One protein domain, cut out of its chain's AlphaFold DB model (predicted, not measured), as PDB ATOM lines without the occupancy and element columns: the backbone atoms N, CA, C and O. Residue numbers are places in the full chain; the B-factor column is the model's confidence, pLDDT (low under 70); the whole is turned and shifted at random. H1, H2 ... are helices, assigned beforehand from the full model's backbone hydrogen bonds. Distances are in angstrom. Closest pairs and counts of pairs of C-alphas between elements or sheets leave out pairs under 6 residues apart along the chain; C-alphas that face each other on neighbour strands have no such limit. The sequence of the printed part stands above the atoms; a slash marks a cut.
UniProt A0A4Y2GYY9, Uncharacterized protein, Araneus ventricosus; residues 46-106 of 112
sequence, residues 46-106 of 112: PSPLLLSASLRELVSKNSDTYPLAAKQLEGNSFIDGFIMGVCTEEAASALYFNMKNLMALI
ATOM      1  N   PRO A  46     113.532  67.572   7.637       71.81
ATOM      2  CA  PRO A  46     112.993  66.535   8.526       71.81
ATOM      3  C   PRO A  46     111.533  66.145   8.244       71.81
ATOM      4  O   PRO A  46     111.066  65.138   8.773       71.81
ATOM      5  N   SER A  47     110.793  66.918   7.443       71.75
ATOM      6  CA  SER A  47     109.353  66.718   7.243       71.75
ATOM      7  C   SER A  47     109.004  65.341   6.654       71.75
ATOM      8  O   SER A  47     108.165  64.653   7.240       71.75
ATOM      9  N   PRO A  48     109.708  64.844   5.614       71.62
ATOM     10  CA  PRO A  48     109.507  63.491   5.090       71.62
ATOM     11  C   PRO A  48     109.772  62.390   6.115       71.62
ATOM     12  O   PRO A  48     109.071  61.380   6.135       71.62
ATOM     13  N   LEU A  49     110.770  62.575   6.982       75.25
ATOM     14  CA  LEU A  49     111.130  61.593   8.004       75.25
ATOM     15  C   LEU A  49     110.051  61.506   9.086       75.25
ATOM     16  O   LEU A  49     109.607  60.411   9.429       75.25
ATOM     17  N   LEU A  50     109.590  62.656   9.583       76.06
ATOM     18  CA  LEU A  50     108.528  62.722  10.586       76.06
ATOM     19  C   LEU A  50     107.187  62.228  10.030       76.06
ATOM     20  O   LEU A  50     106.457  61.508  10.718       76.06
ATOM     21  N   LEU A  51     106.879  62.565   8.774       77.62
ATOM     22  CA  LEU A  51     105.706  62.051   8.074       77.62
ATOM     23  C   LEU A  51     105.799  60.533   7.904       77.62
ATOM     24  O   LEU A  51     104.869  59.833   8.289       77.62
ATOM     25  N   SER A  52     106.935  60.012   7.436       77.50
ATOM     26  CA  SER A  52     107.150  58.569   7.272       77.50
ATOM     27  C   SER A  52     107.008  57.807   8.589       77.50
ATOM     28  O   SER A  52     106.355  56.767   8.624       77.50
ATOM     29  N   ALA A  53     107.574  58.320   9.686       79.19
ATOM     30  CA  ALA A  53     107.427  57.712  11.008       79.19
ATOM     31  C   ALA A  53     105.956  57.685  11.459       79.19
ATOM     32  O   ALA A  53     105.466  56.650  11.909       79.19
ATOM     33  N   SER A  54     105.234  58.789  11.251       80.94
ATOM     34  CA  SER A  54     103.809  58.892  11.589       80.94
ATOM     35  C   SER A  54     102.938  57.969  10.732       80.94
ATOM     36  O   SER A  54     102.000  57.361  11.242       80.94
ATOM     37  N   LEU A  55     103.250  57.831   9.439       81.19
ATOM     38  CA  LEU A  55     102.556  56.915   8.533       81.19
ATOM     39  C   LEU A  55     102.813  55.453   8.914       81.19
ATOM     40  O   LEU A  55     101.871  54.671   8.945       81.19
ATOM     41  N   ARG A  56     104.050  55.088   9.272       81.94
ATOM     42  CA  ARG A  56     104.368  53.738   9.772       81.94
ATOM     43  C   ARG A  56     103.595  53.406  11.044       81.94
ATOM     44  O   ARG A  56     103.047  52.314  11.157       81.94
ATOM     45  N   GLU A  57     103.510  54.346  11.982       83.56
ATOM     46  CA  GLU A  57     102.728  54.159  13.206       83.56
ATOM     47  C   GLU A  57     101.224  54.028  12.910       83.56
ATOM     48  O   GLU A  57     100.560  53.142  13.452       83.56
ATOM     49  N   LEU A  58     100.689  54.867  12.015       84.62
ATOM     50  CA  LEU A  58      99.300  54.796  11.556       84.62
ATOM     51  C   LEU A  58      98.984  53.429  10.943       84.62
ATOM     52  O   LEU A  58      97.982  52.813  11.313       84.62
ATOM     53  N   VAL A  59      99.843  52.950  10.042       85.69
ATOM     54  CA  VAL A  59      99.696  51.649   9.385       85.69
ATOM     55  C   VAL A  59      99.758  50.513  10.404       85.69
ATOM     56  O   VAL A  59      98.846  49.693  10.438       85.69
ATOM     57  N   SER A  60     100.756  50.509  11.292       85.31
ATOM     58  CA  SER A  60     100.908  49.469  12.317       85.31
ATOM     59  C   SER A  60      99.700  49.363  13.252       85.31
ATOM     60  O   SER A  60      99.411  48.272  13.734       85.31
ATOM     61  N   LYS A  61      99.003  50.471  13.532       86.69
ATOM     62  CA  LYS A  61      97.824  50.489  14.414       86.69
ATOM     63  C   LYS A  61      96.518  50.116  13.714       86.69
ATOM     64  O   LYS A  61      95.539  49.826  14.393       86.69
ATOM     65  N   ASN A  62      96.476  50.175  12.384       85.94
ATOM     66  CA  ASN A  62      95.236  50.075  11.609       85.94
ATOM     67  C   ASN A  62      95.310  49.034  10.483       85.94
ATOM     68  O   ASN A  62      94.412  48.979   9.641       85.94
ATOM     69  N   SER A  63      96.354  48.201  10.465       84.69
ATOM     70  CA  SER A  63      96.570  47.158   9.457       84.69
ATOM     71  C   SER A  63      95.416  46.163   9.385       84.69
ATOM     72  O   SER A  63      95.050  45.740   8.293       84.69
ATOM     73  N   ASP A  64      94.797  45.846  10.522       87.06
ATOM     74  CA  ASP A  64      93.690  44.887  10.589       87.06
ATOM     75  C   ASP A  64      92.394  45.469  10.010       87.06
ATOM     76  O   ASP A  64      91.597  44.762   9.397       87.06
ATOM     77  N   THR A  65      92.187  46.779  10.175       86.81
ATOM     78  CA  THR A  65      90.991  47.486   9.686       86.81
ATOM     79  C   THR A  65      91.132  47.913   8.224       86.81
ATOM     80  O   THR A  65      90.156  47.885   7.477       86.81
ATOM     81  N   TYR A  66      92.342  48.279   7.790       83.69
ATOM     82  CA  TYR A  66      92.620  48.775   6.439       83.69
ATOM     83  C   TYR A  66      93.810  48.055   5.779       83.69
ATOM     84  O   TYR A  66      94.770  48.710   5.367       83.69
ATOM     85  N   PRO A  67      93.762  46.722   5.596       83.06
ATOM     86  CA  PRO A  67      94.916  45.933   5.153       83.06
ATOM     87  C   PRO A  67      95.432  46.333   3.763       83.06
ATOM     88  O   PRO A  67      96.637  46.354   3.514       83.06
ATOM     89  N   LEU A  68      94.527  46.704   2.851       79.94
ATOM     90  CA  LEU A  68      94.894  47.161   1.508       79.94
ATOM     91  C   LEU A  68      95.590  48.526   1.535       79.94
ATOM     92  O   LEU A  68      96.604  48.696   0.867       79.94
ATOM     93  N   ALA A  69      95.079  49.485   2.311       78.19
ATOM     94  CA  ALA A  69      95.678  50.816   2.408       78.19
ATOM     95  C   ALA A  69      97.013  50.777   3.168       78.19
ATOM     96  O   ALA A  69      97.984  51.385   2.727       78.19
ATOM     97  N   ALA A  70      97.086  49.987   4.241       81.31
ATOM     98  CA  ALA A  70      98.307  49.707   4.989       81.31
ATOM     99  C   ALA A  70      99.444  49.223   4.078       81.31
ATOM    100  O   ALA A  70     100.512  49.834   4.029       81.31
ATOM    101  N   LYS A  71      99.175  48.188   3.272       80.62
ATOM    102  CA  LYS A  71     100.152  47.619   2.337       80.62
ATOM    103  C   LYS A  71     100.646  48.633   1.298       80.62
ATOM    104  O   LYS A  71     101.810  48.603   0.912       80.62
ATOM    105  N   GLN A  72      99.768  49.514   0.823       76.81
ATOM    106  CA  GLN A  72     100.132  50.525  -0.175       76.81
ATOM    107  C   GLN A  72     100.966  51.665   0.427       76.81
ATOM    108  O   GLN A  72     101.917  52.113  -0.206       76.81
ATOM    109  N   LEU A  73     100.661  52.103   1.651       76.19
ATOM    110  CA  LEU A  73     101.425  53.143   2.352       76.19
ATOM    111  C   LEU A  73     102.854  52.706   2.699       76.19
ATOM    112  O   LEU A  73     103.777  53.517   2.612       76.19
ATOM    113  N   GLU A  74     103.045  51.435   3.060       72.69
ATOM    114  CA  GLU A  74     104.375  50.877   3.331       72.69
ATOM    115  C   GLU A  74     105.239  50.746   2.073       72.69
ATOM    116  O   GLU A  74     106.450  50.951   2.144       72.69
ATOM    117  N   GLY A  75     104.634  50.407   0.929       65.81
ATOM    118  CA  GLY A  75     105.364  50.113  -0.306       65.81
ATOM    119  C   GLY A  75     105.567  51.295  -1.256       65.81
ATOM    120  O   GLY A  75     106.518  51.273  -2.030       65.81
ATOM    121  N   ASN A  76     104.691  52.308  -1.215       63.44
ATOM    122  CA  ASN A  76     104.588  53.312  -2.283       63.44
ATOM    123  C   ASN A  76     104.620  54.776  -1.804       63.44
ATOM    124  O   ASN A  76     104.209  55.673  -2.546       63.44
ATOM    125  N   SER A  77     105.073  55.044  -0.576       63.78
ATOM    126  CA  SER A  77     105.257  56.417  -0.087       63.78
ATOM    127  C   SER A  77     106.584  57.016  -0.576       63.78
ATOM    128  O   SER A  77     107.645  56.408  -0.445       63.78
ATOM    129  N   PHE A  78     106.533  58.226  -1.140       61.28
ATOM    130  CA  PHE A  78     107.703  59.009  -1.535       61.28
ATOM    131  C   PHE A  78     107.561  60.447  -1.035       61.28
ATOM    132  O   PHE A  78     106.759  61.217  -1.557       61.28
ATOM    133  N   ILE A  79     108.383  60.813  -0.047       62.66
ATOM    134  CA  ILE A  79     108.432  62.155   0.552       62.66
ATOM    135  C   ILE A  79     107.078  62.548   1.170       62.66
ATOM    136  O   ILE A  79     106.812  62.178   2.311       62.66
ATOM    137  N   ASP A  80     106.245  63.285   0.444       64.00
ATOM    138  CA  ASP A  80     104.921  63.781   0.830       64.00
ATOM    139  C   ASP A  80     103.791  63.227  -0.052       64.00
ATOM    140  O   ASP A  80     102.613  63.442   0.240       64.00
ATOM    141  N   GLY A  81     104.138  62.477  -1.099       65.25
ATOM    142  CA  GLY A  81     103.205  61.832  -2.010       65.25
ATOM    143  C   GLY A  81     103.202  60.313  -1.877       65.25
ATOM    144  O   GLY A  81     104.108  59.689  -1.323       65.25
ATOM    145  N   PHE A  82     102.173  59.689  -2.434       73.44
ATOM    146  CA  PHE A  82     102.161  58.257  -2.704       73.44
ATOM    147  C   PHE A  82     101.479  58.013  -4.047       73.44
ATOM    148  O   PHE A  82     100.556  58.733  -4.430       73.44
ATOM    149  N   ILE A  83     101.939  56.995  -4.769       72.50
ATOM    150  CA  ILE A  83     101.362  56.587  -6.053       72.50
ATOM    151  C   ILE A  83     100.827  55.172  -5.887       72.50
ATOM    152  O   ILE A  83     101.533  54.289  -5.417       72.50
ATOM    153  N   MET A  84      99.576  54.938  -6.273       74.31
ATOM    154  CA  MET A  84      98.968  53.608  -6.223       74.31
ATOM    155  C   MET A  84      98.386  53.258  -7.581       74.31
ATOM    156  O   MET A  84      97.816  54.112  -8.257       74.31
ATOM    157  N   GLY A  85      98.505  51.987  -7.953       76.81
ATOM    158  CA  GLY A  85      97.932  51.440  -9.176       76.81
ATOM    159  C   GLY A  85      97.144  50.172  -8.879       76.81
ATOM    160  O   GLY A  85      97.578  49.330  -8.093       76.81
ATOM    161  N   VAL A  86      95.987  50.038  -9.521       83.19
ATOM    162  CA  VAL A  86      95.144  48.839  -9.494       83.19
ATOM    163  C   VAL A  86      94.561  48.600 -10.882       83.19
ATOM    164  O   VAL A  86      94.479  49.518 -11.695       83.19
ATOM    165  N   CYS A  87      94.178  47.357 -11.163       85.62
ATOM    166  CA  CYS A  87      93.807  46.934 -12.513       85.62
ATOM    167  C   CYS A  87      92.346  47.232 -12.895       85.62
ATOM    168  O   CYS A  87      91.990  47.028 -14.052       85.62
ATOM    169  N   THR A  88      91.498  47.667 -11.955       89.50
ATOM    170  CA  THR A  88      90.079  47.963 -12.215       89.50
ATOM    171  C   THR A  88      89.635  49.259 -11.543       89.50
ATOM    172  O   THR A  88      90.191  49.669 -10.520       89.50
ATOM    173  N   GLU A  89      88.616  49.900 -12.113       89.12
ATOM    174  CA  GLU A  89      88.061  51.153 -11.596       89.12
ATOM    175  C   GLU A  89      87.405  50.958 -10.222       89.12
ATOM    176  O   GLU A  89      87.589  51.769  -9.312       89.12
ATOM    177  N   GLU A  90      86.714  49.837 -10.016       89.75
ATOM    178  CA  GLU A  90      86.057  49.515  -8.748       89.75
ATOM    179  C   GLU A  90      87.085  49.338  -7.628       89.75
ATOM    180  O   GLU A  90      86.908  49.854  -6.520       89.75
ATOM    181  N   ALA A  91      88.200  48.661  -7.928       85.62
ATOM    182  CA  ALA A  91      89.309  48.516  -6.995       85.62
ATOM    183  C   ALA A  91      89.968  49.871  -6.699       85.62
ATOM    184  O   ALA A  91      90.371  50.114  -5.561       85.62
ATOM    185  N   ALA A  92      90.046  50.766  -7.691       86.81
ATOM    186  CA  ALA A  92      90.635  52.096  -7.525       86.81
ATOM    187  C   ALA A  92      89.781  52.954  -6.595       86.81
ATOM    188  O   ALA A  92      90.297  53.561  -5.656       86.81
ATOM    189  N   SER A  93      88.466  52.935  -6.811       88.00
ATOM    190  CA  SER A  93      87.493  53.630  -5.974       88.00
ATOM    191  C   SER A  93      87.537  53.122  -4.531       88.00
ATOM    192  O   SER A  93      87.727  53.907  -3.597       88.00
ATOM    193  N   ALA A  94      87.474  51.801  -4.330       88.19
ATOM    194  CA  ALA A  94      87.549  51.201  -2.998       88.19
ATOM    195  C   ALA A  94      88.862  51.548  -2.275       88.19
ATOM    196  O   ALA A  94      88.855  51.906  -1.094       88.19
ATOM    197  N   LEU A  95      89.997  51.486  -2.981       85.81
ATOM    198  CA  LEU A  95      91.302  51.825  -2.419       85.81
ATOM    199  C   LEU A  95      91.403  53.310  -2.047       85.81
ATOM    200  O   LEU A  95      91.905  53.631  -0.970       85.81
ATOM    201  N   TYR A  96      90.882  54.203  -2.891       87.88
ATOM    202  CA  TYR A  96      90.825  55.635  -2.608       87.88
ATOM    203  C   TYR A  96      90.042  55.928  -1.324       87.88
ATOM    204  O   TYR A  96      90.541  56.640  -0.452       87.88
ATOM    205  N   PHE A  97      88.847  55.349  -1.157       88.25
ATOM    206  CA  PHE A  97      88.050  55.555   0.056       88.25
ATOM    207  C   PHE A  97      88.725  54.982   1.304       88.25
ATOM    208  O   PHE A  97      88.749  55.647   2.340       88.25
ATOM    209  N   ASN A  98      89.331  53.796   1.205       87.62
ATOM    210  CA  ASN A  98      90.094  53.207   2.306       87.62
ATOM    211  C   ASN A  98      91.259  54.105   2.730       87.62
ATOM    212  O   ASN A  98      91.431  54.367   3.919       87.62
ATOM    213  N   MET A  99      92.016  54.632   1.766       85.44
ATOM    214  CA  MET A  99      93.138  55.518   2.055       85.44
ATOM    215  C   MET A  99      92.672  56.849   2.647       85.44
ATOM    216  O   MET A  99      93.230  57.321   3.634       85.44
ATOM    217  N   LYS A 100      91.610  57.434   2.088       87.62
ATOM    218  CA  LYS A 100      91.020  58.674   2.595       87.62
ATOM    219  C   LYS A 100      90.576  58.528   4.051       87.62
ATOM    220  O   LYS A 100      90.840  59.421   4.852       87.62
ATOM    221  N   ASN A 101      89.937  57.410   4.392       89.06
ATOM    222  CA  ASN A 101      89.475  57.135   5.750       89.06
ATOM    223  C   ASN A 101      90.646  56.898   6.712       89.06
ATOM    224  O   ASN A 101      90.671  57.495   7.784       89.06
ATOM    225  N   LEU A 102      91.643  56.105   6.309       85.88
ATOM    226  CA  LEU A 102      92.847  55.847   7.105       85.88
ATOM    227  C   LEU A 102      93.612  57.144   7.415       85.88
ATOM    228  O   LEU A 102      93.951  57.419   8.562       85.88
ATOM    229  N   MET A 103      93.831  57.981   6.403       84.94
ATOM    230  CA  MET A 103      94.551  59.251   6.526       84.94
ATOM    231  C   MET A 103      93.778  60.304   7.344       84.94
ATOM    232  O   MET A 103      94.375  61.127   8.048       84.94
ATOM    233  N   ALA A 104      92.441  60.249   7.325       86.81
ATOM    234  CA  ALA A 104      91.602  61.100   8.165       86.81
ATOM    235  C   ALA A 104      91.794  60.829   9.671       86.81
ATOM    236  O   ALA A 104      91.662  61.767  10.458       86.81
ATOM    237  N   LEU A 105      92.183  59.609  10.078       85.06
ATOM    238  CA  LEU A 105      92.415  59.262  11.490       85.06
ATOM    239  C   LEU A 105      93.528  60.094  12.144       85.06
ATOM    240  O   LEU A 105      93.491  60.330  13.348       85.06
ATOM    241  N   ILE A 106      94.500  60.569  11.359       79.94
ATOM    242  CA  ILE A 106      95.612  61.404  11.847       79.94
ATOM    243  C   ILE A 106      95.457  62.885  11.484       79.94
ATOM    244  O   ILE A 106      96.382  63.680  11.675       79.94
TER     245      ILE A 106
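What this domain is: This is residues 46 to 106 of the 112 residues of an uncharacterized protein of Araneus ventricosus (UniProt A0A4Y2GYY9). A short helical hairpin, H1 and H2, has a third helix, H3, set across it near the end where H1 turns into H2. A long link with no named element, residues 77 to 88, starts with a small turn in which residues 77 to 78 pair with residues 81 to 82, antiparallel, and leads from the end of H2 to the start of H3. The printed part has 61 residues with three named helices in the order H1, H2, H3 and no named strand; the class is all helix. It is compact, with a radius of gyration of the C-alphas of 11.4 A, and elongated, spanning 36 by 22 by 17 A.

How they stand to each other: H1, residues 47 to 62, and H2, residues 67 to 76, form a helical hairpin. They touch, at a shallow tilt of 23 degrees, opposite ways; their closest C-alphas, those of Val 59 and Ala 70, are 5.0 A apart. H1 touches H2 with residues 55 to 62 alone. H3, residues 89 to 104, touches H2 with residues 95 to 102 alone, about perpendicular at 85 degrees; their closest C-alphas, those of Ala 69 and Met 99, are 5.4 A apart. H1 and H3 are close but not clearly touching, the closest C-alphas being those of Asn 62 and Leu 102, 7.7 A apart. In H1, H2 and H3 every O i to N i+4 pair is within hydrogen-bond range.

Where its parts are: H1 measures 22.3 A from C-alpha 47 at (109.353, 66.718, 7.243) to C-alpha 62. H2 measures 14.3 A and begins with C-alpha 67 at (94.916, 45.933, 5.153). H3 measures 22.4 A and ends with C-alpha 104 at (91.602, 61.100, 8.165).

The domain as a whole: The C-alphas farthest apart, those of Pro 46 and Glu 90, are 36.2 A apart. The printed part has no cut. The link H1 to H2 is tight, and the link H2 to H3 is long; in it residues 77 to 78 pair with residues 81 to 82, antiparallel. The mean pLDDT of the printed part is 80.2, and residues 75 to 81 are under 70.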